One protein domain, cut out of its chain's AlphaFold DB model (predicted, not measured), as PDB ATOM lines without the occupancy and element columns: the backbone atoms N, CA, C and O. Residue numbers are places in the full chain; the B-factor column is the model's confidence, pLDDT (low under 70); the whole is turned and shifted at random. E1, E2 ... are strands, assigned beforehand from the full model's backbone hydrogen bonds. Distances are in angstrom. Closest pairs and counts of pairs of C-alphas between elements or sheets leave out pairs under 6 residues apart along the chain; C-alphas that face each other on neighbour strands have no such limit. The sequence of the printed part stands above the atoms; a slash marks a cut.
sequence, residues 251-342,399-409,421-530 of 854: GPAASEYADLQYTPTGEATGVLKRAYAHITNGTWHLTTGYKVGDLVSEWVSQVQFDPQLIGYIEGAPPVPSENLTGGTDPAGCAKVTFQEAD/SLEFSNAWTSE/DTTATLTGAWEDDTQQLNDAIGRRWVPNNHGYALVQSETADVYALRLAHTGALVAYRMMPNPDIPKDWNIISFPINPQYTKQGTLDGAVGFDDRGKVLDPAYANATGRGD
ATOM      1  N   GLY A 251      37.213 -38.028 -94.571       80.75
ATOM      2  CA  GLY A 251      35.871 -38.479 -94.949       80.75
ATOM      3  C   GLY A 251      34.963 -38.622 -93.714       80.75
ATOM      4  O   GLY A 251      35.376 -39.287 -92.763       80.75
ATOM      5  N   PRO A 252      33.759 -38.020 -93.695       85.19
ATOM      6  CA  PRO A 252      32.816 -38.196 -92.597       85.19
ATOM      7  C   PRO A 252      32.226 -39.613 -92.610       85.19
ATOM      8  O   PRO A 252      31.888 -40.147 -93.667       85.19
ATOM      9  N   ALA A 253      32.056 -40.192 -91.426       78.31
ATOM     10  CA  ALA A 253      31.242 -41.378 -91.202       78.31
ATOM     11  C   ALA A 253      29.816 -40.966 -90.802       78.31
ATOM     12  O   ALA A 253      29.608 -39.909 -90.204       78.31
ATOM     13  N   ALA A 254      28.842 -41.819 -91.108       81.44
ATOM     14  CA  ALA A 254      27.453 -41.665 -90.690       81.44
ATOM     15  C   ALA A 254      26.969 -42.961 -90.030       81.44
ATOM     16  O   ALA A 254      27.372 -44.044 -90.453       81.44
ATOM     17  N   SER A 255      26.108 -42.843 -89.023       76.06
ATOM     18  CA  SER A 255      25.444 -43.976 -88.369       76.06
ATOM     19  C   SER A 255      23.996 -43.624 -88.040       76.06
ATOM     20  O   SER A 255      23.683 -42.452 -87.826       76.06
ATOM     21  N   GLU A 256      23.116 -44.619 -87.997       76.69
ATOM     22  CA  GLU A 256      21.696 -44.457 -87.677       76.69
ATOM     23  C   GLU A 256      21.353 -45.199 -86.380       76.69
ATOM     24  O   GLU A 256      21.912 -46.254 -86.091       76.69
ATOM     25  N   TYR A 257      20.468 -44.612 -85.577       67.75
ATOM     26  CA  TYR A 257      20.095 -45.075 -84.240       67.75
ATOM     27  C   TYR A 257      18.616 -44.776 -83.980       67.75
ATOM     28  O   TYR A 257      18.070 -43.840 -84.574       67.75
ATOM     29  N   ALA A 258      17.952 -45.547 -83.115       66.94
ATOM     30  CA  ALA A 258      16.590 -45.225 -82.706       66.94
ATOM     31  C   ALA A 258      16.561 -44.398 -81.417       66.94
ATOM     32  O   ALA A 258      17.332 -44.588 -80.474       66.94
ATOM     33  N   ASP A 259      15.629 -43.460 -81.419       64.44
ATOM     34  CA  ASP A 259      15.313 -42.509 -80.368       64.44
ATOM     35  C   ASP A 259      13.866 -42.762 -79.925       64.44
ATOM     36  O   ASP A 259      13.012 -43.085 -80.760       64.44
ATOM     37  N   LEU A 260      13.584 -42.654 -78.627       61.78
ATOM     38  CA  LEU A 260      12.241 -42.838 -78.077       61.78
ATOM     39  C   LEU A 260      11.719 -41.487 -77.593       61.78
ATOM     40  O   LEU A 260      12.034 -41.037 -76.491       61.78
ATOM     41  N   GLN A 261      10.928 -40.842 -78.444       64.50
ATOM     42  CA  GLN A 261      10.344 -39.534 -78.167       64.50
ATOM     43  C   GLN A 261       8.964 -39.676 -77.539       64.50
ATOM     44  O   GLN A 261       8.288 -40.689 -77.710       64.50
ATOM     45  N   TYR A 262       8.528 -38.625 -76.854       62.91
ATOM     46  CA  TYR A 262       7.202 -38.544 -76.261       62.91
ATOM     47  C   TYR A 262       6.458 -37.338 -76.832       62.91
ATOM     48  O   TYR A 262       7.045 -36.280 -77.066       62.91
ATOM     49  N   THR A 263       5.160 -37.487 -77.073       61.91
ATOM     50  CA  THR A 263       4.271 -36.350 -77.336       61.91
ATOM     51  C   THR A 263       4.089 -35.508 -76.061       61.91
ATOM     52  O   THR A 263       4.356 -35.996 -74.958       61.91
ATOM     53  N   PRO A 264       3.544 -34.277 -76.147       54.88
ATOM     54  CA  PRO A 264       3.103 -33.533 -74.960       54.88
ATOM     55  C   PRO A 264       2.071 -34.290 -74.103       54.88
ATOM     56  O   PRO A 264       1.965 -34.043 -72.906       54.88
ATOM     57  N   THR A 265       1.327 -35.227 -74.702       56.81
ATOM     58  CA  THR A 265       0.371 -36.114 -74.019       56.81
ATOM     59  C   THR A 265       1.019 -37.354 -73.383       56.81
ATOM     60  O   THR A 265       0.329 -38.108 -72.707       56.81
ATOM     61  N   GLY A 266       2.331 -37.568 -73.552       52.56
ATOM     62  CA  GLY A 266       3.068 -38.706 -72.986       52.56
ATOM     63  C   GLY A 266       3.055 -39.985 -73.836       52.56
ATOM     64  O   GLY A 266       3.556 -41.014 -73.387       52.56
ATOM     65  N   GLU A 267       2.521 -39.942 -75.059       57.34
ATOM     66  CA  GLU A 267       2.519 -41.074 -75.991       57.34
ATOM     67  C   GLU A 267       3.921 -41.289 -76.579       57.34
ATOM     68  O   GLU A 267       4.539 -40.361 -77.104       57.34
ATOM     69  N   ALA A 268       4.432 -42.518 -76.488       56.84
ATOM     70  CA  ALA A 268       5.789 -42.855 -76.906       56.84
ATOM     71  C   ALA A 268       5.860 -43.187 -78.407       56.84
ATOM     72  O   ALA A 268       5.260 -44.156 -78.870       56.84
ATOM     73  N   THR A 269       6.644 -42.416 -79.160       66.25
ATOM     74  CA  THR A 269       6.907 -42.603 -80.594       66.25
ATOM     75  C   THR A 269       8.362 -43.007 -80.819       66.25
ATOM     76  O   THR A 269       9.283 -42.320 -80.377       66.25
ATOM     77  N   GLY A 270       8.587 -44.105 -81.542       71.62
ATOM     78  CA  GLY A 270       9.928 -44.463 -82.007       71.62
ATOM     79  C   GLY A 270      10.340 -43.600 -83.201       71.62
ATOM     80  O   GLY A 270       9.554 -43.411 -84.127       71.62
ATOM     81  N   VAL A 271      11.574 -43.100 -83.215       75.50
ATOM     82  CA  VAL A 271      12.096 -42.230 -84.279       75.50
ATOM     83  C   VAL A 271      13.457 -42.735 -84.746       75.50
ATOM     84  O   VAL A 271      14.325 -43.029 -83.930       75.50
ATOM     85  N   LEU A 272      13.674 -42.822 -86.062       79.56
ATOM     86  CA  LEU A 272      14.998 -43.097 -86.620       79.56
ATOM     87  C   LEU A 272      15.771 -41.784 -86.750       79.56
ATOM     88  O   LEU A 272      15.349 -40.873 -87.475       79.56
ATOM     89  N   LYS A 273      16.924 -41.702 -86.088       77.75
ATOM     90  CA  LYS A 273      17.850 -40.572 -86.166       77.75
ATOM     91  C   LYS A 273      19.184 -40.974 -86.782       77.75
ATOM     92  O   LYS A 273      19.563 -42.142 -86.789       77.75
ATOM     93  N   ARG A 274      19.902 -39.984 -87.313       80.69
ATOM     94  CA  ARG A 274      21.251 -40.140 -87.869       80.69
ATOM     95  C   ARG A 274      22.245 -39.249 -87.139       80.69
ATOM     96  O   ARG A 274      21.947 -38.100 -86.811       80.69
ATOM     97  N   ALA A 275      23.442 -39.783 -86.936       73.06
ATOM     98  CA  ALA A 275      24.612 -39.062 -86.473       73.06
ATOM     99  C   ALA A 275      25.711 -39.042 -87.547       73.06
ATOM    100  O   ALA A 275      25.846 -39.978 -88.336       73.06
ATOM    101  N   TYR A 276      26.520 -37.986 -87.534       74.69
ATOM    102  CA  TYR A 276      27.700 -37.799 -88.371       74.69
ATOM    103  C   TYR A 276      28.936 -37.607 -87.498       74.69
ATOM    104  O   TYR A 276      28.968 -36.713 -86.653       74.69
ATOM    105  N   ALA A 277      29.963 -38.417 -87.736       75.75
ATOM    106  CA  ALA A 277      31.263 -38.327 -87.081       75.75
ATOM    107  C   ALA A 277      32.317 -37.915 -88.116       75.75
ATOM    108  O   ALA A 277      32.442 -38.550 -89.163       75.75
ATOM    109  N   HIS A 278      33.071 -36.849 -87.860       72.75
ATOM    110  CA  HIS A 278      34.054 -36.332 -88.815       72.75
ATOM    111  C   HIS A 278      35.279 -35.730 -88.116       72.75
ATOM    112  O   HIS A 278      35.247 -35.463 -86.920       72.75
ATOM    113  N   ILE A 279      36.372 -35.530 -88.857       75.69
ATOM    114  CA  ILE A 279      37.599 -34.908 -88.335       75.69
ATOM    115  C   ILE A 279      37.836 -33.591 -89.066       75.69
ATOM    116  O   ILE A 279      37.863 -33.578 -90.299       75.69
ATOM    117  N   THR A 280      38.063 -32.516 -88.314       78.12
ATOM    118  CA  THR A 280      38.367 -31.171 -88.821       78.12
ATOM    119  C   THR A 280      39.579 -30.623 -88.075       78.12
ATOM    120  O   THR A 280      39.600 -30.591 -86.851       78.12
ATOM    121  N   ASN A 281      40.623 -30.217 -88.803       80.94
ATOM    122  CA  ASN A 281      41.879 -29.679 -88.249       80.94
ATOM    123  C   ASN A 281      42.601 -30.597 -87.231       80.94
ATOM    124  O   ASN A 281      43.452 -30.133 -86.479       80.94
ATOM    125  N   GLY A 282      42.288 -31.898 -87.225       72.75
ATOM    126  CA  GLY A 282      42.809 -32.888 -86.272       72.75
ATOM    127  C   GLY A 282      41.864 -33.204 -85.107       72.75
ATOM    128  O   GLY A 282      41.995 -34.266 -84.508       72.75
ATOM    129  N   THR A 283      40.871 -32.355 -84.837       71.94
ATOM    130  CA  THR A 283      39.830 -32.589 -83.826       71.94
ATOM    131  C   THR A 283      38.717 -33.469 -84.393       71.94
ATOM    132  O   THR A 283      38.311 -33.306 -85.546       71.94
ATOM    133  N   TRP A 284      38.214 -34.410 -83.592       68.62
ATOM    134  CA  TRP A 284      37.030 -35.207 -83.919       68.62
ATOM    135  C   TRP A 284      35.751 -34.484 -83.484       68.62
ATOM    136  O   TRP A 284      35.695 -33.888 -82.412       68.62
ATOM    137  N   HIS A 285      34.718 -34.552 -84.318       64.56
ATOM    138  CA  HIS A 285      33.433 -33.899 -84.109       64.56
ATOM    139  C   HIS A 285      32.288 -34.878 -84.352       64.56
ATOM    140  O   HIS A 285      32.237 -35.542 -85.392       64.56
ATOM    141  N   LEU A 286      31.330 -34.892 -83.426       64.81
ATOM    142  CA  LEU A 286      30.056 -35.586 -83.560       64.81
ATOM    143  C   LEU A 286      28.928 -34.574 -83.797       64.81
ATOM    144  O   LEU A 286      28.899 -33.494 -83.211       64.81
ATOM    145  N   THR A 287      27.980 -34.929 -84.654       71.12
ATOM    146  CA  THR A 287      26.710 -34.219 -84.847       71.12
ATOM    147  C   THR A 287      25.593 -35.248 -84.823       71.12
ATOM    148  O   THR A 287      25.579 -36.138 -85.667       71.12
ATOM    149  N   THR A 288      24.682 -35.159 -83.860       70.06
ATOM    150  CA  THR A 288      23.547 -36.084 -83.680       70.06
ATOM    151  C   THR A 288      22.222 -35.394 -84.045       70.06
ATOM    152  O   THR A 288      22.225 -34.297 -84.603       70.06
ATOM    153  N   GLY A 289      21.080 -36.031 -83.767       68.62
ATOM    154  CA  GLY A 289      19.777 -35.355 -83.750       68.62
ATOM    155  C   GLY A 289      19.028 -35.248 -85.081       68.62
ATOM    156  O   GLY A 289      17.850 -34.906 -85.066       68.62
ATOM    157  N   TYR A 290      19.626 -35.571 -86.232       81.12
ATOM    158  CA  TYR A 290      18.896 -35.491 -87.505       81.12
ATOM    159  C   TYR A 290      17.791 -36.559 -87.586       81.12
ATOM    160  O   TYR A 290      18.095 -37.751 -87.668       81.12
ATOM    161  N   LYS A 291      16.516 -36.143 -87.631       84.25
ATOM    162  CA  LYS A 291      15.356 -37.028 -87.854       84.25
ATOM    163  C   LYS A 291      15.340 -37.564 -89.287       84.25
ATOM    164  O   LYS A 291      15.000 -36.859 -90.246       84.25
ATOM    165  N   VAL A 292      15.644 -38.854 -89.441       86.62
ATOM    166  CA  VAL A 292      15.443 -39.582 -90.702       86.62
ATOM    167  C   VAL A 292      13.940 -39.713 -90.955       86.62
ATOM    168  O   VAL A 292      13.477 -39.330 -92.032       86.62
ATOM    169  N   GLY A 293      13.182 -40.134 -89.938       84.00
ATOM    170  CA  GLY A 293      11.717 -40.135 -89.890       84.00
ATOM    171  C   GLY A 293      11.183 -40.988 -88.735       84.00
ATOM    172  O   GLY A 293      11.948 -41.712 -88.100       84.00
ATOM    173  N   ASP A 294       9.880 -40.914 -88.467       84.25
ATOM    174  CA  ASP A 294       9.236 -41.740 -87.434       84.25
ATOM    175  C   ASP A 294       9.184 -43.220 -87.823       84.25
ATOM    176  O   ASP A 294       9.144 -43.568 -89.009       84.25
ATOM    177  N   LEU A 295       9.154 -44.081 -86.808       78.88
ATOM    178  CA  LEU A 295       9.065 -45.531 -86.919       78.88
ATOM    179  C   LEU A 295       7.660 -46.009 -86.549       78.88
ATOM    180  O   LEU A 295       7.168 -45.742 -85.456       78.88
ATOM    181  N   VAL A 296       7.043 -46.785 -87.440       81.94
ATOM    182  CA  VAL A 296       5.817 -47.544 -87.158       81.94
ATOM    183  C   VAL A 296       6.141 -49.028 -87.012       81.94
ATOM    184  O   VAL A 296       7.000 -49.549 -87.724       81.94
ATOM    185  N   SER A 297       5.447 -49.699 -86.092       75.81
ATOM    186  CA  SER A 297       5.537 -51.146 -85.882       75.81
ATOM    187  C   SER A 297       4.367 -51.842 -86.580       75.81
ATOM    188  O   SER A 297       3.209 -51.590 -86.253       75.81
ATOM    189  N   GLU A 298       4.664 -52.706 -87.545       80.69
ATOM    190  CA  GLU A 298       3.691 -53.523 -88.277       80.69
ATOM    191  C   GLU A 298       3.856 -54.990 -87.857       80.69
ATOM    192  O   GLU A 298       4.957 -55.525 -87.964       80.69
ATOM    193  N   TRP A 299       2.796 -55.663 -87.393       85.94
ATOM    194  CA  TRP A 299       2.840 -57.120 -87.195       85.94
ATOM    195  C   TRP A 299       2.926 -57.820 -88.557       85.94
ATOM    196  O   TRP A 299       2.151 -57.514 -89.464       85.94
ATOM    197  N   VAL A 300       3.873 -58.748 -88.704       85.75
ATOM    198  CA  VAL A 300       4.183 -59.420 -89.978       85.75
ATOM    199  C   VAL A 300       3.718 -60.869 -89.975       85.75
ATOM    200  O   VAL A 300       3.145 -61.349 -90.952       85.75
ATOM    201  N   SER A 301       4.045 -61.585 -88.902       87.25
ATOM    202  CA  SER A 301       3.904 -63.035 -88.799       87.25
ATOM    203  C   SER A 301       4.186 -63.494 -87.375       87.25
ATOM    204  O   SER A 301       4.861 -62.796 -86.623       87.25
ATOM    205  N   GLN A 302       3.795 -64.723 -87.067       88.56
ATOM    206  CA  GLN A 302       4.170 -65.430 -85.851       88.56
ATOM    207  C   GLN A 302       5.115 -66.593 -86.196       88.56
ATOM    208  O   GLN A 302       4.976 -67.197 -87.262       88.56
ATOM    209  N   VAL A 303       6.093 -66.887 -85.334       84.38
ATOM    210  CA  VAL A 303       7.120 -67.925 -85.551       84.38
ATOM    211  C   VAL A 303       7.376 -68.740 -84.283       84.38
ATOM    212  O   VAL A 303       7.347 -68.197 -83.181       84.38
ATOM    213  N   GLN A 304       7.681 -70.031 -84.436       85.50
ATOM    214  CA  GLN A 304       8.238 -70.837 -83.345       85.50
ATOM    215  C   GLN A 304       9.742 -70.567 -83.198       85.50
ATOM    216  O   GLN A 304      10.455 -70.413 -84.195       85.50
ATOM    217  N   PHE A 305      10.223 -70.511 -81.958       80.44
ATOM    218  CA  PHE A 305      11.621 -70.281 -81.598       80.44
ATOM    219  C   PHE A 305      12.018 -71.087 -80.345       80.44
ATOM    220  O   PHE A 305      11.235 -71.890 -79.842       80.44
ATOM    221  N   ASP A 306      13.273 -70.931 -79.913       80.88
ATOM    222  CA  ASP A 306      13.923 -71.657 -78.807       80.88
ATOM    223  C   ASP A 306      13.548 -73.157 -78.687       80.88
ATOM    224  O   ASP A 306      12.937 -73.581 -77.707       80.88
ATOM    225  N   PRO A 307      13.873 -73.989 -79.699       84.56
ATOM    226  CA  PRO A 307      13.587 -75.420 -79.665       84.56
ATOM    227  C   PRO A 307      14.508 -76.155 -78.675       84.56
ATOM    228  O   PRO A 307      15.662 -76.463 -78.985       84.56
ATOM    229  N   GLN A 308      13.977 -76.485 -77.499       79.19
ATOM    230  CA  GLN A 308      14.654 -77.228 -76.437       79.19
ATOM    231  C   GLN A 308      14.353 -78.729 -76.528       79.19
ATOM    232  O   GLN A 308      13.198 -79.152 -76.484       79.19
ATOM    233  N   LEU A 309      15.390 -79.566 -76.616       81.31
ATOM    234  CA  LEU A 309      15.243 -81.026 -76.554       81.31
ATOM    235  C   LEU A 309      15.002 -81.461 -75.102       81.31
ATOM    236  O   LEU A 309      15.939 -81.479 -74.305       81.31
ATOM    237  N   ILE A 310      13.770 -81.854 -74.772       79.38
ATOM    238  CA  ILE A 310      13.417 -82.294 -73.413       79.38
ATOM    239  C   ILE A 310      13.711 -83.788 -73.216       79.38
ATOM    240  O   ILE A 310      14.113 -84.213 -72.135       79.38
ATOM    241  N   GLY A 311      13.571 -84.597 -74.270       76.44
ATOM    242  CA  GLY A 311      13.881 -86.024 -74.219       76.44
ATOM    243  C   GLY A 311      13.805 -86.713 -75.577       76.44
ATOM    244  O   GLY A 311      13.464 -86.103 -76.589       76.44
ATOM    245  N   TYR A 312      14.122 -88.004 -75.607       79.81
ATOM    246  CA  TYR A 312      13.963 -88.844 -76.792       79.81
ATOM    247  C   TYR A 312      13.591 -90.278 -76.417       79.81
ATOM    248  O   TYR A 312      13.826 -90.735 -75.298       79.81
ATOM    249  N   ILE A 313      13.012 -90.981 -77.384       77.69
ATOM    250  CA  ILE A 313      12.591 -92.375 -77.310       77.69
ATOM    251  C   ILE A 313      13.294 -93.120 -78.451       77.69
ATOM    252  O   ILE A 313      13.155 -92.735 -79.611       77.69
ATOM    253  N   GLU A 314      14.017 -94.204 -78.157       79.00
ATOM    254  CA  GLU A 314      14.743 -95.026 -79.151       79.00
ATOM    255  C   GLU A 314      13.822 -95.981 -79.952       79.00
ATOM    256  O   GLU A 314      14.195 -97.099 -80.302       79.00
ATOM    257  N   GLY A 315      12.599 -95.537 -80.250       75.75
ATOM    258  CA  GLY A 315      11.557 -96.315 -80.922       75.75
ATOM    259  C   GLY A 315      10.654 -97.089 -79.955       75.75
ATOM    260  O   GLY A 315      10.506 -96.737 -78.786       75.75
ATOM    261  N   ALA A 316       9.995 -98.133 -80.453       75.50
ATOM    262  CA  ALA A 316       9.132 -98.988 -79.638       75.50
ATOM    263  C   ALA A 316       9.943 -99.828 -78.621       75.50
ATOM    264  O   ALA A 316      11.158 -99.974 -78.770       75.50
ATOM    265  N   PRO A 317       9.304-100.435 -77.602       79.06
ATOM    266  CA  PRO A 317       9.947-101.487 -76.820       79.06
ATOM    267  C   PRO A 317      10.431-102.619 -77.748       79.06
ATOM    268  O   PRO A 317       9.667-103.030 -78.626       79.06
ATOM    269  N   PRO A 318      11.670-103.116 -77.587       77.44
ATOM    270  CA  PRO A 318      12.258-104.056 -78.531       77.44
ATOM    271  C   PRO A 318      11.548-105.411 -78.486       77.44
ATOM    272  O   PRO A 318      11.369-105.999 -77.419       77.44
ATOM    273  N   VAL A 319      11.195-105.924 -79.664       83.12
ATOM    274  CA  VAL A 319      10.637-107.271 -79.848       83.12
ATOM    275  C   VAL A 319      11.700-108.156 -80.517       83.12
ATOM    276  O   VAL A 319      12.332-107.686 -81.469       83.12
ATOM    277  N   PRO A 320      11.934-109.399 -80.046       83.19
ATOM    278  CA  PRO A 320      12.850-110.333 -80.703       83.19
ATOM    279  C   PRO A 320      12.392-110.663 -82.133       83.19
ATOM    280  O   PRO A 320      11.195-110.830 -82.366       83.19
ATOM    281  N   SER A 321      13.330-110.812 -83.074       82.25
ATOM    282  CA  SER A 321      13.057-111.208 -84.471       82.25
ATOM    283  C   SER A 321      12.301-112.531 -84.577       82.25
ATOM    284  O   SER A 321      11.458-112.706 -85.451       82.25
ATOM    285  N   GLU A 322      12.595-113.440 -83.658       78.38
ATOM    286  CA  GLU A 322      12.010-114.765 -83.495       78.38
ATOM    287  C   GLU A 322      10.486-114.679 -83.294       78.38
ATOM    288  O   GLU A 322       9.730-115.475 -83.850       78.38
ATOM    289  N   ASN A 323      10.033-113.644 -82.576       80.38
ATOM    290  CA  ASN A 323       8.625-113.367 -82.281       80.38
ATOM    291  C   ASN A 323       7.937-112.505 -83.363       80.38
ATOM    292  O   ASN A 323       6.778-112.128 -83.196       80.38
ATOM    293  N   LEU A 324       8.637-112.162 -84.451       84.88
ATOM    294  CA  LEU A 324       8.147-111.343 -85.568       84.88
ATOM    295  C   LEU A 324       7.987-112.193 -86.843       84.88
ATOM    296  O   LEU A 324       8.351-111.780 -87.943       84.88
ATOM    297  N   THR A 325       7.459-113.404 -86.675       78.38
ATOM    298  CA  THR A 325       7.272-114.444 -87.701       78.38
ATOM    299  C   THR A 325       5.796-114.883 -87.758       78.38
ATOM    300  O   THR A 325       4.963-114.400 -86.992       78.38
ATOM    301  N   GLY A 326       5.426-115.778 -88.684       71.00
ATOM    302  CA  GLY A 326       4.096-116.421 -88.681       71.00
ATOM    303  C   GLY A 326       2.951-115.680 -89.396       71.00
ATOM    304  O   GLY A 326       1.797-116.086 -89.282       71.00
ATOM    305  N   GLY A 327       3.236-114.623 -90.163       65.69
ATOM    306  CA  GLY A 327       2.304-114.028 -91.140       65.69
ATOM    307  C   GLY A 327       1.202-113.100 -90.602       65.69
ATOM    308  O   GLY A 327       0.624-112.343 -91.382       65.69
ATOM    309  N   THR A 328       0.919-113.082 -89.297       71.56
ATOM    310  CA  THR A 328       0.076-112.043 -88.672       71.56
ATOM    311  C   THR A 328       0.875-110.760 -88.465       71.56
ATOM    312  O   THR A 328       1.926-110.814 -87.834       71.56
ATOM    313  N   ASP A 329       0.388-109.615 -88.957       76.44
ATOM    314  CA  ASP A 329       1.081-108.321 -88.833       76.44
ATOM    315  C   ASP A 329       1.259-107.904 -87.352       76.44
ATOM    316  O   ASP A 329       0.261-107.671 -86.666       76.44
ATOM    317  N   PRO A 330       2.502-107.800 -86.835       77.44
ATOM    318  CA  PRO A 330       2.782-107.419 -85.453       77.44
ATOM    319  C   PRO A 330       2.775-105.895 -85.226       77.44
ATOM    320  O   PRO A 330       3.139-105.444 -84.137       77.44
ATOM    321  N   ALA A 331       2.383-105.081 -86.214       76.25
ATOM    322  CA  ALA A 331       2.289-103.629 -86.073       76.25
ATOM    323  C   ALA A 331       1.520-103.212 -84.798       76.25
ATOM    324  O   ALA A 331       0.362-103.564 -84.583       76.25
ATOM    325  N   GLY A 332       2.179-102.438 -83.931       73.94
ATOM    326  CA  GLY A 332       1.621-101.975 -82.658       73.94
ATOM    327  C   GLY A 332       1.559-102.997 -81.514       73.94
ATOM    328  O   GLY A 332       1.049-102.635 -80.453       73.94
ATOM    329  N   CYS A 333       2.093-104.220 -81.663       79.88
ATOM    330  CA  CYS A 333       2.125-105.211 -80.573       79.88
ATOM    331  C   CYS A 333       2.954-104.734 -79.363       79.88
ATOM    332  O   CYS A 333       2.593-104.994 -78.215       79.88
ATOM    333  N   ALA A 334       4.016-103.966 -79.622       80.44
ATOM    334  CA  ALA A 334       4.779-103.224 -78.630       80.44
ATOM    335  C   ALA A 334       4.541-101.717 -78.795       80.44
ATOM    336  O   ALA A 334       4.518-101.184 -79.910       80.44
ATOM    337  N   LYS A 335       4.379-101.017 -77.669       78.38
ATOM    338  CA  LYS A 335       4.203 -99.563 -77.618       78.38
ATOM    339  C   LYS A 335       4.759 -98.974 -76.326       78.38
ATOM    340  O   LYS A 335       4.759 -99.641 -75.295       78.38
ATOM    341  N   VAL A 336       5.171 -97.716 -76.383       75.19
ATOM    342  CA  VAL A 336       5.506 -96.893 -75.218       75.19
ATOM    343  C   VAL A 336       4.683 -95.611 -75.281       75.19
ATOM    344  O   VAL A 336       4.626 -94.960 -76.323       75.19
ATOM    345  N   THR A 337       4.021 -95.267 -74.177       70.75
ATOM    346  CA  THR A 337       3.223 -94.045 -74.047       70.75
ATOM    347  C   THR A 337       3.890 -93.133 -73.028       70.75
ATOM    348  O   THR A 337       4.042 -93.506 -71.868       70.75
ATOM    349  N   PHE A 338       4.293 -91.944 -73.466       64.56
ATOM    350  CA  PHE A 338       4.643 -90.834 -72.593       64.56
ATOM    351  C   PHE A 338       3.341 -90.177 -72.125       64.56
ATOM    352  O   PHE A 338       2.534 -89.774 -72.963       64.56
ATOM    353  N   GLN A 339       3.127 -90.112 -70.812       61.88
ATOM    354  CA  GLN A 339       2.003 -89.401 -70.201       61.88
ATOM    355  C   GLN A 339       2.556 -88.184 -69.460       61.88
ATOM    356  O   GLN A 339       3.384 -88.326 -68.559       61.88
ATOM    357  N   GLU A 340       2.125 -86.999 -69.869       56.41
ATOM    358  CA  GLU A 340       2.514 -85.713 -69.296       56.41
ATOM    359  C   GLU A 340       1.498 -85.276 -68.236       56.41
ATOM    360  O   GLU A 340       0.289 -85.344 -68.470       56.41
ATOM    361  N   ALA A 341       1.987 -84.814 -67.084       47.06
ATOM    362  CA  ALA A 341       1.180 -84.233 -66.017       47.06
ATOM    363  C   ALA A 341       1.876 -82.970 -65.489       47.06
ATOM    364  O   ALA A 341       2.894 -83.058 -64.802       47.06
ATOM    365  N   ASP A 342       1.333 -81.801 -65.829       45.06
ATOM    366  CA  ASP A 342       1.893 -80.507 -65.433       45.06
ATOM    367  C   ASP A 342       1.722 -80.238 -63.928       45.06
ATOM    368  O   ASP A 342       0.605 -79.993 -63.457       45.06
ATOM    369  N   SER A 399      17.761 -44.771 -75.385       34.44
ATOM    370  CA  SER A 399      18.174 -45.148 -76.741       34.44
ATOM    371  C   SER A 399      17.652 -46.538 -77.105       34.44
ATOM    372  O   SER A 399      17.883 -47.495 -76.367       34.44
ATOM    373  N   LEU A 400      17.012 -46.666 -78.268       34.75
ATOM    374  CA  LEU A 400      16.670 -47.963 -78.850       34.75
ATOM    375  C   LEU A 400      17.803 -48.409 -79.780       34.75
ATOM    376  O   LEU A 400      18.165 -47.719 -80.735       34.75
ATOM    377  N   GLU A 401      18.366 -49.579 -79.497       37.78
ATOM    378  CA  GLU A 401      19.487 -50.125 -80.255       37.78
ATOM    379  C   GLU A 401      19.042 -51.102 -81.340       37.78
ATOM    380  O   GLU A 401      18.230 -51.998 -81.111       37.78
ATOM    381  N   PHE A 402      19.632 -50.965 -82.527       39.19
ATOM    382  CA  PHE A 402      19.385 -51.865 -83.647       39.19
ATOM    383  C   PHE A 402      20.378 -53.028 -83.671       39.19
ATOM    384  O   PHE A 402      21.330 -53.056 -84.448       39.19
ATOM    385  N   SER A 403      20.076 -54.045 -82.873       36.81
ATOM    386  CA  SER A 403      20.395 -55.430 -83.226       36.81
ATOM    387  C   SER A 403      19.089 -56.220 -83.389       36.81
ATOM    388  O   SER A 403      18.017 -55.732 -83.030       36.81
ATOM    389  N   ASN A 404      19.145 -57.437 -83.940       39.47
ATOM    390  CA  ASN A 404      17.985 -58.342 -83.998       39.47
ATOM    391  C   ASN A 404      17.734 -58.963 -82.605       39.47
ATOM    392  O   ASN A 404      17.819 -60.180 -82.435       39.47
ATOM    393  N   ALA A 405      17.538 -58.111 -81.598       36.41
ATOM    394  CA  ALA A 405      17.474 -58.481 -80.194       36.41
ATOM    395  C   ALA A 405      16.111 -59.054 -79.795       36.41
ATOM    396  O   ALA A 405      15.056 -58.666 -80.308       36.41
ATOM    397  N   TRP A 406      16.160 -59.948 -78.814       39.75
ATOM    398  CA  TRP A 406      14.998 -60.504 -78.137       39.75
ATOM    399  C   TRP A 406      14.594 -59.580 -76.989       39.75
ATOM    400  O   TRP A 406      15.452 -59.019 -76.310       39.75
ATOM    401  N   THR A 407      13.291 -59.415 -76.761       38.47
ATOM    402  CA  THR A 407      12.801 -58.732 -75.552       38.47
ATOM    403  C   THR A 407      12.524 -59.790 -74.488       38.47
ATOM    404  O   THR A 407      11.809 -60.745 -74.781       38.47
ATOM    405  N   SER A 408      13.084 -59.643 -73.287       33.97
ATOM    406  CA  SER A 408      12.813 -60.545 -72.162       33.97
ATOM    407  C   SER A 408      11.448 -60.271 -71.522       33.97
ATOM    408  O   SER A 408      10.921 -59.159 -71.594       33.97
ATOM    409  N   GLU A 409      10.890 -61.295 -70.879       41.06
ATOM    410  CA  GLU A 409       9.586 -61.259 -70.213       41.06
ATOM    411  C   GLU A 409       9.720 -61.596 -68.717       41.06
ATOM    412  O   GLU A 409      10.643 -62.303 -68.307       41.06
ATOM    413  N   ASP A 421      -1.201 -87.564 -73.614       56.94
ATOM    414  CA  ASP A 421      -0.693 -88.915 -73.881       56.94
ATOM    415  C   ASP A 421      -0.116 -89.009 -75.305       56.94
ATOM    416  O   ASP A 421      -0.842 -88.889 -76.293       56.94
ATOM    417  N   THR A 422       1.186 -89.279 -75.426       64.00
ATOM    418  CA  THR A 422       1.901 -89.454 -76.705       64.00
ATOM    419  C   THR A 422       2.431 -90.880 -76.816       64.00
ATOM    420  O   THR A 422       3.191 -91.320 -75.961       64.00
ATOM    421  N   THR A 423       2.061 -91.623 -77.866       67.75
ATOM    422  CA  THR A 423       2.433 -93.046 -78.013       67.75
ATOM    423  C   THR A 423       3.319 -93.301 -79.230       67.75
ATOM    424  O   THR A 423       2.912 -93.018 -80.353       67.75
ATOM    425  N   ALA A 424       4.479 -93.927 -79.015       71.88
ATOM    426  CA  ALA A 424       5.274 -94.558 -80.066       71.88
ATOM    427  C   ALA A 424       4.951 -96.061 -80.132       71.88
ATOM    428  O   ALA A 424       4.892 -96.741 -79.104       71.88
ATOM    429  N   THR A 425       4.733 -96.589 -81.336       78.38
ATOM    430  CA  THR A 425       4.348 -97.988 -81.588       78.38
ATOM    431  C   THR A 425       5.352 -98.700 -82.490       78.38
ATOM    432  O   THR A 425       6.075 -98.071 -83.263       78.38
ATOM    433  N   LEU A 426       5.394-100.032 -82.409       82.88
ATOM    434  CA  LEU A 426       6.182-100.850 -83.324       82.88
ATOM    435  C   LEU A 426       5.625-100.714 -84.752       82.88
ATOM    436  O   LEU A 426       4.468-101.051 -85.003       82.88
ATOM    437  N   THR A 427       6.448-100.237 -85.686       84.31
ATOM    438  CA  THR A 427       6.138-100.156 -87.126       84.31
ATOM    439  C   THR A 427       7.271-100.784 -87.929       84.31
ATOM    440  O   THR A 427       8.397-100.853 -87.438       84.31
ATOM    441  N   GLY A 428       6.989-101.257 -89.140       86.44
ATOM    442  CA  GLY A 428       7.910-102.080 -89.922       86.44
ATOM    443  C   GLY A 428       7.256-102.606 -91.198       86.44
ATOM    444  O   GLY A 428       6.192-102.122 -91.589       86.44
ATOM    445  N   ALA A 429       7.892-103.586 -91.836       88.06
ATOM    446  CA  ALA A 429       7.367-104.292 -93.005       88.06
ATOM    447  C   ALA A 429       7.912-105.728 -93.072       88.06
ATOM    448  O   ALA A 429       8.991-106.010 -92.554       88.06
ATOM    449  N   TRP A 430       7.195-106.631 -93.741       86.38
ATOM    450  CA  TRP A 430       7.692-107.980 -94.027       86.38
ATOM    451  C   TRP A 430       8.897-107.960 -94.985       86.38
ATOM    452  O   TRP A 430       8.933-107.151 -95.912       86.38
ATOM    453  N   GLU A 431       9.851-108.875 -94.783       86.38
ATOM    454  CA  GLU A 431      10.974-109.120 -95.707       86.38
ATOM    455  C   GLU A 431      10.487-109.530 -97.107       86.38
ATOM    456  O   GLU A 431       9.324-109.904 -97.289       86.38
ATOM    457  N   ASP A 432      11.360-109.476 -98.113       82.25
ATOM    458  CA  ASP A 432      11.074-110.069 -99.421       82.25
ATOM    459  C   ASP A 432      11.067-111.602 -99.292       82.25
ATOM    460  O   ASP A 432      11.994-112.178 -98.722       82.25
ATOM    461  N   ASP A 433      10.039-112.271 -99.824       76.38
ATOM    462  CA  ASP A 433       9.924-113.738 -99.784       76.38
ATOM    463  C   ASP A 433      11.133-114.446-100.427       76.38
ATOM    464  O   ASP A 433      11.419-115.597-100.103       76.38
ATOM    465  N   THR A 434      11.856-113.759-101.320       77.94
ATOM    466  CA  THR A 434      13.031-114.266-102.043       77.94
ATOM    467  C   THR A 434      14.380-113.906-101.404       77.94
ATOM    468  O   THR A 434      15.412-114.359-101.898       77.94
ATOM    469  N   GLN A 435      14.400-113.093-100.337       79.06
ATOM    470  CA  GLN A 435      15.625-112.617 -99.666       79.06
ATOM    471  C   GLN A 435      15.461-112.609 -98.138       79.06
ATOM    472  O   GLN A 435      15.681-111.595 -97.472       79.06
ATOM    473  N   GLN A 436      15.047-113.751 -97.588       82.62
ATOM    474  CA  GLN A 436      14.915-113.962 -96.147       82.62
ATOM    475  C   GLN A 436      16.305-114.031 -95.495       82.62
ATOM    476  O   GLN A 436      17.247-114.575 -96.071       82.62
ATOM    477  N   LEU A 437      16.459-113.455 -94.298       82.75
ATOM    478  CA  LEU A 437      17.759-113.439 -93.601       82.75
ATOM    479  C   LEU A 437      18.032-114.724 -92.795       82.75
ATOM    480  O   LEU A 437      19.187-115.037 -92.512       82.75
ATOM    481  N   ASN A 438      16.982-115.460 -92.424       83.94
ATOM    482  CA  ASN A 438      17.070-116.761 -91.764       83.94
ATOM    483  C   ASN A 438      15.941-117.676 -92.269       83.94
ATOM    484  O   ASN A 438      14.811-117.603 -91.783       83.94
ATOM    485  N   ASP A 439      16.258-118.561 -93.215       79.12
ATOM    486  CA  ASP A 439      15.291-119.495 -93.808       79.12
ATOM    487  C   ASP A 439      14.668-120.463 -92.778       79.12
ATOM    488  O   ASP A 439      13.553-120.941 -92.983       79.12
ATOM    489  N   ALA A 440      15.344-120.737 -91.653       81.06
ATOM    490  CA  ALA A 440      14.889-121.705 -90.648       81.06
ATOM    491  C   ALA A 440      13.712-121.204 -89.786       81.06
ATOM    492  O   ALA A 440      12.971-122.017 -89.233       81.06
ATOM    493  N   ILE A 441      13.512-119.883 -89.690       77.31
ATOM    494  CA  ILE A 441      12.344-119.268 -89.022       77.31
ATOM    495  C   ILE A 441      11.313-118.713 -90.018       77.31
ATOM    496  O   ILE A 441      10.239-118.258 -89.616       77.31
ATOM    497  N   GLY A 442      11.622-118.772 -91.317       78.50
ATOM    498  CA  GLY A 442      10.808-118.225 -92.394       78.50
ATOM    499  C   GLY A 442      10.719-116.695 -92.393       78.50
ATOM    500  O   GLY A 442      11.426-115.989 -91.669       78.50
ATOM    501  N   ARG A 443       9.812-116.172 -93.226       85.31
ATOM    502  CA  ARG A 443       9.675-114.736 -93.492       85.31
ATOM    503  C   ARG A 443       9.453-113.942 -92.203       85.31
ATOM    504  O   ARG A 443       8.438-114.114 -91.524       85.31
ATOM    505  N   ARG A 444      10.366-113.011 -91.924       85.69
ATOM    506  CA  ARG A 444      10.323-112.100 -90.774       85.69
ATOM    507  C   ARG A 444       9.654-110.764 -91.118       85.69
ATOM    508  O   ARG A 444       9.725-110.284 -92.250       85.69
ATOM    509  N   TRP A 445       9.043-110.130 -90.122       85.69
ATOM    510  CA  TRP A 445       8.656-108.720 -90.139       85.69
ATOM    511  C   TRP A 445       9.771-107.868 -89.521       85.69
ATOM    512  O   TRP A 445      10.154-108.062 -88.369       85.69
ATOM    513  N   VAL A 446      10.321-106.934 -90.295       87.12
ATOM    514  CA  VAL A 446      11.462-106.091 -89.917       87.12
ATOM    515  C   VAL A 446      10.969-104.752 -89.366       87.12
ATOM    516  O   VAL A 446      10.336-103.989 -90.103       87.12
ATOM    517  N   PRO A 447      11.279-104.414 -88.100       87.38
ATOM    518  CA  PRO A 447      10.944-103.114 -87.535       87.38
ATOM    519  C   PRO A 447      11.719-101.950 -88.168       87.38
ATOM    520  O   PRO A 447      12.906-102.045 -88.485       87.38
ATOM    521  N   ASN A 448      11.067-100.794 -88.255       87.31
ATOM    522  CA  ASN A 448      11.679 -99.523 -88.618       87.31
ATOM    523  C   ASN A 448      12.613 -99.042 -87.498       87.31
ATOM    524  O   ASN A 448      12.154 -98.732 -86.398       87.31
ATOM    525  N   ASN A 449      13.908 -98.879 -87.786       86.50
ATOM    526  CA  ASN A 449      14.879 -98.380 -86.803       86.50
ATOM    527  C   ASN A 449      14.835 -96.845 -86.653       86.50
ATOM    528  O   ASN A 449      15.777 -96.147 -87.029       86.50
ATOM    529  N   HIS A 450      13.717 -96.316 -86.152       85.31
ATOM    530  CA  HIS A 450      13.494 -94.884 -85.940       85.31
ATOM    531  C   HIS A 450      13.192 -94.566 -84.474       85.31
ATOM    532  O   HIS A 450      12.468 -95.297 -83.800       85.31
ATOM    533  N   GLY A 451      13.737 -93.443 -84.010       84.12
ATOM    534  CA  GLY A 451      13.466 -92.842 -82.712       84.12
ATOM    535  C   GLY A 451      12.663 -91.554 -82.852       84.12
ATOM    536  O   GLY A 451      12.466 -91.042 -83.956       84.12
ATOM    537  N   TYR A 452      12.212 -91.027 -81.718       83.69
ATOM    538  CA  TYR A 452      11.393 -89.821 -81.623       83.69
ATOM    539  C   TYR A 452      11.986 -88.883 -80.574       83.69
ATOM    540  O   TYR A 452      12.112 -89.260 -79.412       83.69
ATOM    541  N   ALA A 453      12.359 -87.671 -80.969       83.81
ATOM    542  CA  ALA A 453      12.771 -86.603 -80.067       83.81
ATOM    543  C   ALA A 453      11.557 -85.742 -79.699       83.81
ATOM    544  O   ALA A 453      10.819 -85.312 -80.586       83.81
ATOM    545  N   LEU A 454      11.368 -85.488 -78.404       81.94
ATOM    546  CA  LEU A 454      10.382 -84.548 -77.881       81.94
ATOM    547  C   LEU A 454      11.080 -83.199 -77.686       81.94
ATOM    548  O   LEU A 454      11.945 -83.050 -76.816       81.94
ATOM    549  N   VAL A 455      10.715 -82.234 -78.523       83.81
ATOM    550  CA  VAL A 455      11.251 -80.874 -78.528       83.81
ATOM    551  C   VAL A 455      10.145 -79.919 -78.108       83.81
ATOM    552  O   VAL A 455       9.077 -79.906 -78.713       83.81
ATOM    553  N   GLN A 456      10.399 -79.111 -77.088       83.56
ATOM    554  CA  GLN A 456       9.499 -78.043 -76.671       83.56
ATOM    555  C   GLN A 456       9.984 -76.719 -77.276       83.56
ATOM    556  O   GLN A 456      11.185 -76.462 -77.296       83.56
ATOM    557  N   SER A 457       9.076 -75.890 -77.787       83.81
ATOM    558  CA  SER A 457       9.410 -74.623 -78.458       83.81
ATOM    559  C   SER A 457       8.460 -73.498 -78.061       83.81
ATOM    560  O   SER A 457       7.264 -73.719 -77.871       83.81
ATOM    561  N   GLU A 458       8.987 -72.282 -77.965       84.12
ATOM    562  CA  GLU A 458       8.218 -71.070 -77.671       84.12
ATOM    563  C   GLU A 458       7.684 -70.416 -78.956       84.12
ATOM    564  O   GLU A 458       8.122 -70.736 -80.064       84.12
ATOM    565  N   THR A 459       6.729 -69.493 -78.823       83.00
ATOM    566  CA  THR A 459       6.129 -68.764 -79.951       83.00
ATOM    567  C   THR A 459       6.360 -67.263 -79.798       83.00
ATOM    568  O   THR A 459       6.115 -66.700 -78.735       83.00
ATOM    569  N   ALA A 460       6.840 -66.609 -80.857       77.56
ATOM    570  CA  ALA A 460       7.097 -65.173 -80.895       77.56
ATOM    571  C   ALA A 460       6.360 -64.497 -82.053       77.56
ATOM    572  O   ALA A 460       6.325 -65.004 -83.178       77.56
ATOM    573  N   ASP A 461       5.839 -63.303 -81.790       81.88
ATOM    574  CA  ASP A 461       5.345 -62.404 -82.821       81.88
ATOM    575  C   ASP A 461       6.490 -61.578 -83.415       81.88
ATOM    576  O   ASP A 461       7.375 -61.071 -82.717       81.88
ATOM    577  N   VAL A 462       6.468 -61.456 -84.741       76.25
ATOM    578  CA  VAL A 462       7.469 -60.747 -85.537       76.25
ATOM    579  C   VAL A 462       6.873 -59.438 -86.030       76.25
ATOM    580  O   VAL A 462       5.905 -59.425 -86.795       76.25
ATOM    581  N   TYR A 463       7.501 -58.335 -85.638       75.94
ATOM    582  CA  TYR A 463       7.127 -56.988 -86.046       75.94
ATOM    583  C   TYR A 463       8.176 -56.396 -86.989       75.94
ATOM    584  O   TYR A 463       9.377 -56.500 -86.739       75.94
ATOM    585  N   ALA A 464       7.738 -55.738 -88.059       76.88
ATOM    586  CA  ALA A 464       8.568 -54.894 -88.905       76.88
ATOM    587  C   ALA A 464       8.521 -53.452 -88.393       76.88
ATOM    588  O   ALA A 464       7.464 -52.821 -88.392       76.88
ATOM    589  N   LEU A 465       9.678 -52.905 -88.022       77.62
ATOM    590  CA  LEU A 465       9.844 -51.472 -87.804       77.62
ATOM    591  C   LEU A 465      10.098 -50.801 -89.157       77.62
ATOM    592  O   LEU A 465      11.046 -51.160 -89.862       77.62
ATOM    593  N   ARG A 466       9.253 -49.837 -89.535       83.12
ATOM    594  CA  ARG A 466       9.318 -49.134 -90.828       83.12
ATOM    595  C   ARG A 466       9.341 -47.624 -90.668       83.12
ATOM    596  O   ARG A 466       8.653 -47.090 -89.808       83.12
ATOM    597  N   LEU A 467      10.016 -46.928 -91.582       86.44
ATOM    598  CA  LEU A 467       9.878 -45.477 -91.724       86.44
ATOM    599  C   LEU A 467       8.459 -45.111 -92.188       86.44
ATOM    600  O   LEU A 467       8.076 -45.424 -93.317       86.44
ATOM    601  N   ALA A 468       7.710 -44.390 -91.352       86.25
ATOM    602  CA  ALA A 468       6.298 -44.050 -91.567       86.25
ATOM    603  C   ALA A 468       6.016 -43.383 -92.929       86.25
ATOM    604  O   ALA A 468       4.987 -43.621 -93.555       86.25
ATOM    605  N   HIS A 469       6.959 -42.572 -93.412       84.88
ATOM    606  CA  HIS A 469       6.813 -41.753 -94.616       84.88
ATOM    607  C   HIS A 469       7.239 -42.437 -95.931       84.88
ATOM    608  O   HIS A 469       7.082 -41.851 -97.001       84.88
ATOM    609  N   THR A 470       7.793 -43.654 -95.873       88.00
ATOM    610  CA  THR A 470       8.227 -44.426 -97.062       88.00
ATOM    611  C   THR A 470       7.833 -45.903 -97.035       88.00
ATOM    612  O   THR A 470       7.911 -46.560 -98.071       88.00
ATOM    613  N   GLY A 471       7.458 -46.460 -95.879       86.44
ATOM    614  CA  GLY A 471       7.269 -47.903 -95.689       86.44
ATOM    615  C   GLY A 471       8.574 -48.716 -95.705       86.44
ATOM    616  O   GLY A 471       8.532 -49.949 -95.623       86.44
ATOM    617  N   ALA A 472       9.733 -48.053 -95.805       84.06
ATOM    618  CA  ALA A 472      11.038 -48.702 -95.829       84.06
ATOM    619  C   ALA A 472      11.287 -49.452 -94.513       84.06
ATOM    620  O   ALA A 472      11.165 -48.872 -93.435       84.06
ATOM    621  N   LEU A 473      11.620 -50.741 -94.617       82.88
ATOM    622  CA  LEU A 473      11.974 -51.588 -93.478       82.88
ATOM    623  C   LEU A 473      13.295 -51.110 -92.863       82.88
ATOM    624  O   LEU A 473      14.272 -50.920 -93.585       82.88
ATOM    625  N   VAL A 474      13.312 -50.969 -91.540       76.38
ATOM    626  CA  VAL A 474      14.489 -50.590 -90.746       76.38
ATOM    627  C   VAL A 474      15.022 -51.803 -89.984       76.38
ATOM    628  O   VAL A 474      16.205 -52.114 -90.081       76.38
ATOM    629  N   ALA A 475      14.147 -52.533 -89.286       68.69
ATOM    630  CA  ALA A 475      14.502 -53.746 -88.549       68.69
ATOM    631  C   ALA A 475      13.302 -54.694 -88.408       68.69
ATOM    632  O   ALA A 475      12.150 -54.272 -88.539       68.69
ATOM    633  N   TYR A 476      13.576 -55.959 -88.082       72.31
ATOM    634  CA  TYR A 476      12.581 -56.863 -87.504       72.31
ATOM    635  C   TYR A 476      12.813 -56.973 -85.996       72.31
ATOM    636  O   TYR A 476      13.954 -57.099 -85.556       72.31
ATOM    637  N   ARG A 477      11.732 -56.970 -85.217       67.06
ATOM    638  CA  ARG A 477      11.734 -57.245 -83.777       67.06
ATOM    639  C   ARG A 477      10.971 -58.539 -83.522       67.06
ATOM    640  O   ARG A 477       9.862 -58.694 -84.029       67.06
ATOM    641  N   MET A 478      11.549 -59.433 -82.727       68.50
ATOM    642  CA  MET A 478      10.872 -60.627 -82.221       68.50
ATOM    643  C   MET A 478      10.488 -60.398 -80.760       68.50
ATOM    644  O   MET A 478      11.285 -59.879 -79.972       68.50
ATOM    645  N   MET A 479       9.254 -60.747 -80.412       66.56
ATOM    646  CA  MET A 479       8.711 -60.613 -79.064       66.56
ATOM    647  C   MET A 479       8.004 -61.924 -78.696       66.56
ATOM    648  O   MET A 479       7.104 -62.315 -79.441       66.56
ATOM    649  N   PRO A 480       8.401 -62.618 -77.613       72.25
ATOM    650  CA  PRO A 480       7.664 -63.778 -77.115       72.25
ATOM    651  C   PRO A 480       6.186 -63.437 -76.890       72.25
ATOM    652  O   PRO A 480       5.864 -62.307 -76.513       72.25
ATOM    653  N   ASN A 481       5.295 -64.392 -77.154       73.06
ATOM    654  CA  ASN A 481       3.861 -64.243 -76.932       73.06
ATOM    655  C   ASN A 481       3.428 -65.122 -75.736       73.06
ATOM    656  O   ASN A 481       3.283 -66.332 -75.917       73.06
ATOM    657  N   PRO A 482       3.210 -64.549 -74.533       67.12
ATOM    658  CA  PRO A 482       2.838 -65.315 -73.338       67.12
ATOM    659  C   PRO A 482       1.422 -65.901 -73.368       67.12
ATOM    660  O   PRO A 482       1.144 -66.840 -72.621       67.12
ATOM    661  N   ASP A 483       0.527 -65.394 -74.223       70.19
ATOM    662  CA  ASP A 483      -0.823 -65.955 -74.386       70.19
ATOM    663  C   ASP A 483      -0.789 -67.323 -75.103       70.19
ATOM    664  O   ASP A 483      -1.788 -68.049 -75.120       70.19
ATOM    665  N   ILE A 484       0.357 -67.691 -75.695       70.31
ATOM    666  CA  ILE A 484       0.582 -68.961 -76.384       70.31
ATOM    667  C   ILE A 484       1.535 -69.829 -75.542       70.31
ATOM    668  O   ILE A 484       2.735 -69.550 -75.488       70.31
ATOM    669  N   PRO A 485       1.046 -70.911 -74.901       73.94
ATOM    670  CA  PRO A 485       1.904 -71.809 -74.136       73.94
ATOM    671  C   PRO A 485       2.902 -72.531 -75.049       73.94
ATOM    672  O   PRO A 485       2.678 -72.678 -76.253       73.94
ATOM    673  N   LYS A 486       3.995 -73.026 -74.456       78.06
ATOM    674  CA  LYS A 486       5.038 -73.756 -75.188       78.06
ATOM    675  C   LYS A 486       4.451 -74.953 -75.938       78.06
ATOM    676  O   LYS A 486       3.691 -75.738 -75.371       78.06
ATOM    677  N   ASP A 487       4.827 -75.093 -77.203       75.38
ATOM    678  CA  ASP A 487       4.334 -76.158 -78.073       75.38
ATOM    679  C   ASP A 487       5.280 -77.366 -78.075       75.38
ATOM    680  O   ASP A 487       6.489 -77.228 -77.875       75.38
ATOM    681  N   TRP A 488       4.720 -78.553 -78.305       78.06
ATOM    682  CA  TRP A 488       5.411 -79.839 -78.229       78.06
ATOM    683  C   TRP A 488       5.559 -80.463 -79.620       78.06
ATOM    684  O   TRP A 488       4.650 -81.103 -80.149       78.06
ATOM    685  N   ASN A 489       6.749 -80.313 -80.195       77.19
ATOM    686  CA  ASN A 489       7.135 -80.872 -81.482       77.19
ATOM    687  C   ASN A 489       7.752 -82.275 -81.319       77.19
ATOM    688  O   ASN A 489       8.699 -82.473 -80.556       77.19
ATOM    689  N   ILE A 490       7.263 -83.254 -82.089       79.19
ATOM    690  CA  ILE A 490       7.825 -84.615 -82.139       79.19
ATOM    691  C   ILE A 490       8.627 -84.775 -83.432       79.19
ATOM    692  O   ILE A 490       8.064 -84.778 -84.525       79.19
ATOM    693  N   ILE A 491       9.944 -84.952 -83.313       82.81
ATOM    694  CA  ILE A 491      10.853 -85.106 -84.455       82.81
ATOM    695  C   ILE A 491      11.298 -86.566 -84.556       82.81
ATOM    696  O   ILE A 491      12.055 -87.053 -83.718       82.81
ATOM    697  N   SER A 492      10.856 -87.277 -85.595       84.50
ATOM    698  CA  SER A 492      11.344 -88.630 -85.890       84.50
ATOM    699  C   SER A 492      12.741 -88.598 -86.518       84.50
ATOM    700  O   SER A 492      12.974 -87.823 -87.448       84.50
ATOM    701  N   PHE A 493      13.643 -89.477 -86.083       86.94
ATOM    702  CA  PHE A 493      15.006 -89.593 -86.614       86.94
ATOM    703  C   PHE A 493      15.414 -91.063 -86.827       86.94
ATOM    704  O   PHE A 493      15.004 -91.926 -86.051       86.94
ATOM    705  N   PRO A 494      16.220 -91.388 -87.856       88.56
ATOM    706  CA  PRO A 494      16.759 -92.735 -88.027       88.56
ATOM    707  C   PRO A 494      17.817 -93.020 -86.955       88.56
ATOM    708  O   PRO A 494      18.735 -92.226 -86.740       88.56
ATOM    709  N   ILE A 495      17.711 -94.169 -86.290       86.19
ATOM    710  CA  ILE A 495      18.680 -94.615 -85.285       86.19
ATOM    711  C   ILE A 495      19.839 -95.320 -85.996       86.19
ATOM    712  O   ILE A 495      19.635 -96.139 -86.896       86.19
ATOM    713  N   ASN A 496      21.071 -95.029 -85.572       85.31
ATOM    714  CA  ASN A 496      22.257 -95.740 -86.041       85.31
ATOM    715  C   ASN A 496      22.183 -97.225 -85.616       85.31
ATOM    716  O   ASN A 496      22.264 -97.491 -84.414       85.31
ATOM    717  N   PRO A 497      22.110 -98.197 -86.548       83.38
ATOM    718  CA  PRO A 497      21.962 -99.615 -86.211       83.38
ATOM    719  C   PRO A 497      23.208-100.242 -85.560       83.38
ATOM    720  O   PRO A 497      23.142-101.386 -85.137       83.38
ATOM    721  N   GLN A 498      24.335 -99.524 -85.472       78.81
ATOM    722  CA  GLN A 498      25.503 -99.911 -84.658       78.81
ATOM    723  C   GLN A 498      25.361 -99.498 -83.177       78.81
ATOM    724  O   GLN A 498      26.055-100.018 -82.297       78.81
ATOM    725  N   TYR A 499      24.489 -98.526 -82.896       77.69
ATOM    726  CA  TYR A 499      24.169 -98.085 -81.542       77.69
ATOM    727  C   TYR A 499      23.056 -98.963 -80.966       77.69
ATOM    728  O   TYR A 499      23.331 -99.792 -80.100       77.69
ATOM    729  N   THR A 500      21.861 -98.853 -81.547       80.31
ATOM    730  CA  THR A 500      20.648 -99.586 -81.167       80.31
ATOM    731  C   THR A 500      19.927-100.007 -82.452       80.31
ATOM    732  O   THR A 500      19.793 -99.193 -83.375       80.31
ATOM    733  N   LYS A 501      19.460-101.260 -82.541       84.44
ATOM    734  CA  LYS A 501      18.672-101.739 -83.686       84.44
ATOM    735  C   LYS A 501      17.401-102.460 -83.253       84.44
ATOM    736  O   LYS A 501      17.442-103.522 -82.642       84.44
ATOM    737  N   GLN A 502      16.264-101.892 -83.631       84.75
ATOM    738  CA  GLN A 502      14.947-102.490 -83.458       84.75
ATOM    739  C   GLN A 502      14.851-103.856 -84.159       84.75
ATOM    740  O   GLN A 502      15.332-104.030 -85.280       84.75
ATOM    741  N   GLY A 503      14.231-104.826 -83.485       81.19
ATOM    742  CA  GLY A 503      14.065-106.202 -83.968       81.19
ATOM    743  C   GLY A 503      15.174-107.186 -83.582       81.19
ATOM    744  O   GLY A 503      14.986-108.382 -83.774       81.19
ATOM    745  N   THR A 504      16.309-106.750 -83.026       81.56
ATOM    746  CA  THR A 504      17.357-107.663 -82.532       81.56
ATOM    747  C   THR A 504      17.739-107.326 -81.091       81.56
ATOM    748  O   THR A 504      18.015-106.174 -80.763       81.56
ATOM    749  N   LEU A 505      17.698-108.326 -80.201       79.25
ATOM    750  CA  LEU A 505      17.940-108.137 -78.764       79.25
ATOM    751  C   LEU A 505      19.390-108.379 -78.342       79.25
ATOM    752  O   LEU A 505      19.823-107.795 -77.352       79.25
ATOM    753  N   ASP A 506      20.125-109.229 -79.055       77.38
ATOM    754  CA  ASP A 506      21.489-109.663 -78.718       77.38
ATOM    755  C   ASP A 506      22.408-109.763 -79.959       77.38
ATOM    756  O   ASP A 506      23.441-110.444 -79.940       77.38
ATOM    757  N   GLY A 507      21.996-109.136 -81.064       80.62
ATOM    758  CA  GLY A 507      22.632-109.221 -82.375       80.62
ATOM    759  C   GLY A 507      22.172-110.392 -83.255       80.62
ATOM    760  O   GLY A 507      22.659-110.492 -84.380       80.62
ATOM    761  N   ALA A 508      21.265-111.268 -82.792       82.38
ATOM    762  CA  ALA A 508      20.696-112.349 -83.604       82.38
ATOM    763  C   ALA A 508      19.454-111.972 -84.421       82.38
ATOM    764  O   ALA A 508      18.799-110.949 -84.195       82.38
ATOM    765  N   VAL A 509      19.114-112.900 -85.315       84.00
ATOM    766  CA  VAL A 509      17.854-113.051 -86.045       84.00
ATOM    767  C   VAL A 509      17.445-114.531 -85.948       84.00
ATOM    768  O   VAL A 509      17.350-115.250 -86.940       84.00
ATOM    769  N   GLY A 510      17.278-115.022 -84.720       83.69
ATOM    770  CA  GLY A 510      17.030-116.430 -84.426       83.69
ATOM    771  C   GLY A 510      18.239-117.349 -84.601       83.69
ATOM    772  O   GLY A 510      19.403-116.938 -84.592       83.69
ATOM    773  N   PHE A 511      17.921-118.633 -84.735       85.38
ATOM    774  CA  PHE A 511      18.866-119.729 -84.903       85.38
ATOM    775  C   PHE A 511      18.521-120.523 -86.171       85.38
ATOM    776  O   PHE A 511      17.384-120.464 -86.642       85.38
ATOM    777  N   ASP A 512      19.500-121.246 -86.703       83.12
ATOM    778  CA  ASP A 512      19.366-122.247 -87.765       83.12
ATOM    779  C   ASP A 512      20.072-123.556 -87.346       83.12
ATOM    780  O   ASP A 512      20.628-123.655 -86.248       83.12
ATOM    781  N   ASP A 513      20.105-124.557 -88.232       81.38
ATOM    782  CA  ASP A 513      20.805-125.837 -88.009       81.38
ATOM    783  C   ASP A 513      22.332-125.696 -87.799       81.38
ATOM    784  O   ASP A 513      23.022-126.679 -87.515       81.38
ATOM    785  N   ARG A 514      22.893-124.491 -87.975       79.75
ATOM    786  CA  ARG A 514      24.329-124.181 -87.895       79.75
ATOM    787  C   ARG A 514      24.671-123.292 -86.697       79.75
ATOM    788  O   ARG A 514      25.848-123.184 -86.349       79.75
ATOM    789  N   GLY A 515      23.677-122.696 -86.039       81.88
ATOM    790  CA  GLY A 515      23.824-121.954 -84.792       81.88
ATOM    791  C   GLY A 515      23.037-120.646 -84.771       81.88
ATOM    792  O   GLY A 515      21.871-120.591 -85.140       81.88
ATOM    793  N   LYS A 516      23.662-119.589 -84.245       83.19
ATOM    794  CA  LYS A 516      23.051-118.264 -84.068       83.19
ATOM    795  C   LYS A 516      23.164-117.460 -85.368       83.19
ATOM    796  O   LYS A 516      24.274-117.081 -85.744       83.19
ATOM    797  N   VAL A 517      22.042-117.156 -86.022       85.50
ATOM    798  CA  VAL A 517      22.033-116.331 -87.241       85.50
ATOM    799  C   VAL A 517      22.144-114.863 -86.839       85.50
ATOM    800  O   VAL A 517      21.384-114.390 -85.997       85.50
ATOM    801  N   LEU A 518      23.118-114.138 -87.392       86.19
ATOM    802  CA  LEU A 518      23.443-112.774 -86.963       86.19
ATOM    803  C   LEU A 518      22.834-111.708 -87.871       86.19
ATOM    804  O   LEU A 518      22.815-111.837 -89.094       86.19
ATOM    805  N   ASP A 519      22.410-110.601 -87.267       85.75
ATOM    806  CA  ASP A 519      22.035-109.408 -88.013       85.75
ATOM    807  C   ASP A 519      23.279-108.790 -88.689       85.75
ATOM    808  O   ASP A 519      24.318-108.666 -88.034       85.75
ATOM    809  N   PRO A 520      23.211-108.327 -89.954       85.50
ATOM    810  CA  PRO A 520      24.346-107.702 -90.638       85.50
ATOM    811  C   PRO A 520      24.965-106.495 -89.914       85.50
ATOM    812  O   PRO A 520      26.144-106.207 -90.115       85.50
ATOM    813  N   ALA A 521      24.216-105.794 -89.054       82.12
ATOM    814  CA  ALA A 521      24.773-104.733 -88.212       82.12
ATOM    815  C   ALA A 521      25.587-105.274 -87.017       82.12
ATOM    816  O   ALA A 521      26.446-104.569 -86.496       82.12
ATOM    817  N   TYR A 522      25.362-106.524 -86.611       82.25
ATOM    818  CA  TYR A 522      25.958-107.182 -85.446       82.25
ATOM    819  C   TYR A 522      26.723-108.461 -85.835       82.25
ATOM    820  O   TYR A 522      26.774-109.415 -85.065       82.25
ATOM    821  N   ALA A 523      27.384-108.470 -86.999       80.00
ATOM    822  CA  ALA A 523      28.083-109.632 -87.572       80.00
ATOM    823  C   ALA A 523      29.159-110.301 -86.676       80.00
ATOM    824  O   ALA A 523      29.623-111.393 -86.987       80.00
ATOM    825  N   ASN A 524      29.541-109.674 -85.555       80.38
ATOM    826  CA  ASN A 524      30.478-110.212 -84.561       80.38
ATOM    827  C   ASN A 524      29.795-110.764 -83.286       80.38
ATOM    828  O   ASN A 524      30.490-111.188 -82.368       80.38
ATOM    829  N   ALA A 525      28.460-110.760 -83.189       78.25
ATOM    830  CA  ALA A 525      27.711-111.126 -81.978       78.25
ATOM    831  C   ALA A 525      27.578-112.650 -81.741       78.25
ATOM    832  O   ALA A 525      26.567-113.132 -81.226       78.25
ATOM    833  N   THR A 526      28.612-113.419 -82.092       70.38
ATOM    834  CA  THR A 526      28.671-114.891 -81.993       70.38
ATOM    835  C   THR A 526      28.717-115.424 -80.556       70.38
ATOM    836  O   THR A 526      28.499-116.613 -80.340       70.38
ATOM    837  N   GLY A 527      28.999-114.571 -79.565       68.56
ATOM    838  CA  GLY A 527      29.168-114.963 -78.166       68.56
ATOM    839  C   GLY A 527      28.611-113.953 -77.162       68.56
ATOM    840  O   GLY A 527      28.023-112.931 -77.519       68.56
ATOM    841  N   ARG A 528      28.800-114.240 -75.867       59.47
ATOM    842  CA  ARG A 528      28.262-113.443 -74.752       59.47
ATOM    843  C   ARG A 528      29.067-112.150 -74.526       59.47
ATOM    844  O   ARG A 528      29.870-112.072 -73.601       59.47
ATOM    845  N   GLY A 529      28.852-111.156 -75.388       62.53
ATOM    846  CA  GLY A 529      29.474-109.823 -75.340       62.53
ATOM    847  C   GLY A 529      28.472-108.670 -75.166       62.53
ATOM    848  O   GLY A 529      27.277-108.892 -74.980       62.53
ATOM    849  N   ASP A 530      28.953-107.426 -75.270       63.66
ATOM    850  CA  ASP A 530      28.150-106.189 -75.179       63.66
ATOM    851  C   ASP A 530      27.322-105.914 -76.465       63.66
ATOM    852  O   ASP A 530      27.293-104.805 -76.992       63.66
TER     853      ASP A 530
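This is residues 251 to 342, 399 to 409 and 421 to 530 of the 854 residues of an uncharacterized protein of Streptomyces clavuligerus (UniProt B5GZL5). A long, narrow, twisted ribbon has E3 and E8 running side by side along it; at one end E1, E2 and the first part of E3 turn off as a three-strand arm, and at the other is a head of loops with the short hairpins E6-E7 and E11-E12. E9 and E10 line one side of E8, one after the other, and the short pair E4-E5 lies toward the head. The printed part has 213 residues, with no named helix and twelve named strands, E1 to E12 in order: all strand, with a branched sheet of E1, E2, E3, E8, E9 and E10 and three two-stranded sheets, each pair antiparallel. The whole is extended, with a radius of gyration of the C-alphas of 31.3 A and spans of 97 by 44 by 31 A.

E1, residues 253 to 262, E2, residues 268 to 280, and E3, residues 283 to 313, form a meander, each strand the antiparallel neighbour of the one before. N 255 and O 275 are 3.0 A apart and N 276 and O 287 2.8 A, within hydrogen-bond range. E3 bends by 93 degrees at residue 294; it pairs with E2 over residues 283 to 295 and with E8, residues 450 to 467, over residues 295 to 313. E3 and E8 are antiparallel at 159 degrees, with N 303 and O 460 2.9 A apart. E4, residues 335 to 341, and E5, residues 421 to 425, are antiparallel at 165 degrees, with N 336 and O 424 2.9 A apart. E3 and E5 are only just apart, at 8.1 A. E5 runs on into E6, residues 428 to 430, at 26 degrees. E6 forms a hairpin with E7, residues 445 to 447, with N 429 and O 446 3.0 A apart. E7 runs on into E8 at 44 degrees, and E8 bends by 58 degrees at residue 454. E9, residues 473 to 480, and E10, residues 487 to 494, are antiparallel to E8, on its other side from E3; N 463 and O 477 are 2.9 A apart, N 453 and O 491 2.8 A. E11, residues 508 to 512, and E12, residues 515 to 518, form a hairpin, with N 509 and O 517 2.8 A apart.

E1 begins at C-alpha 253, (31.242, -41.378, -91.202), and E12 ends at C-alpha 518, (23.443, -112.774, -86.963). From first to last C-alpha, E3 measures 66.0 A, E8 49.9 A and E2 36.6 A.

The C-alphas farthest apart, of Asn 281 and Asp 513, are 98.4 A apart. Residues 343 to 398 and 410 to 420 are not printed, with C-alpha gaps of 40.5 A and 29.7 A. The links E3 to E4, E6 to E7 and E10 to E11 are long. The mean pLDDT of the printed part is 75.3; 46 residues are under 70, among them 257 to 269 and 399 to 409.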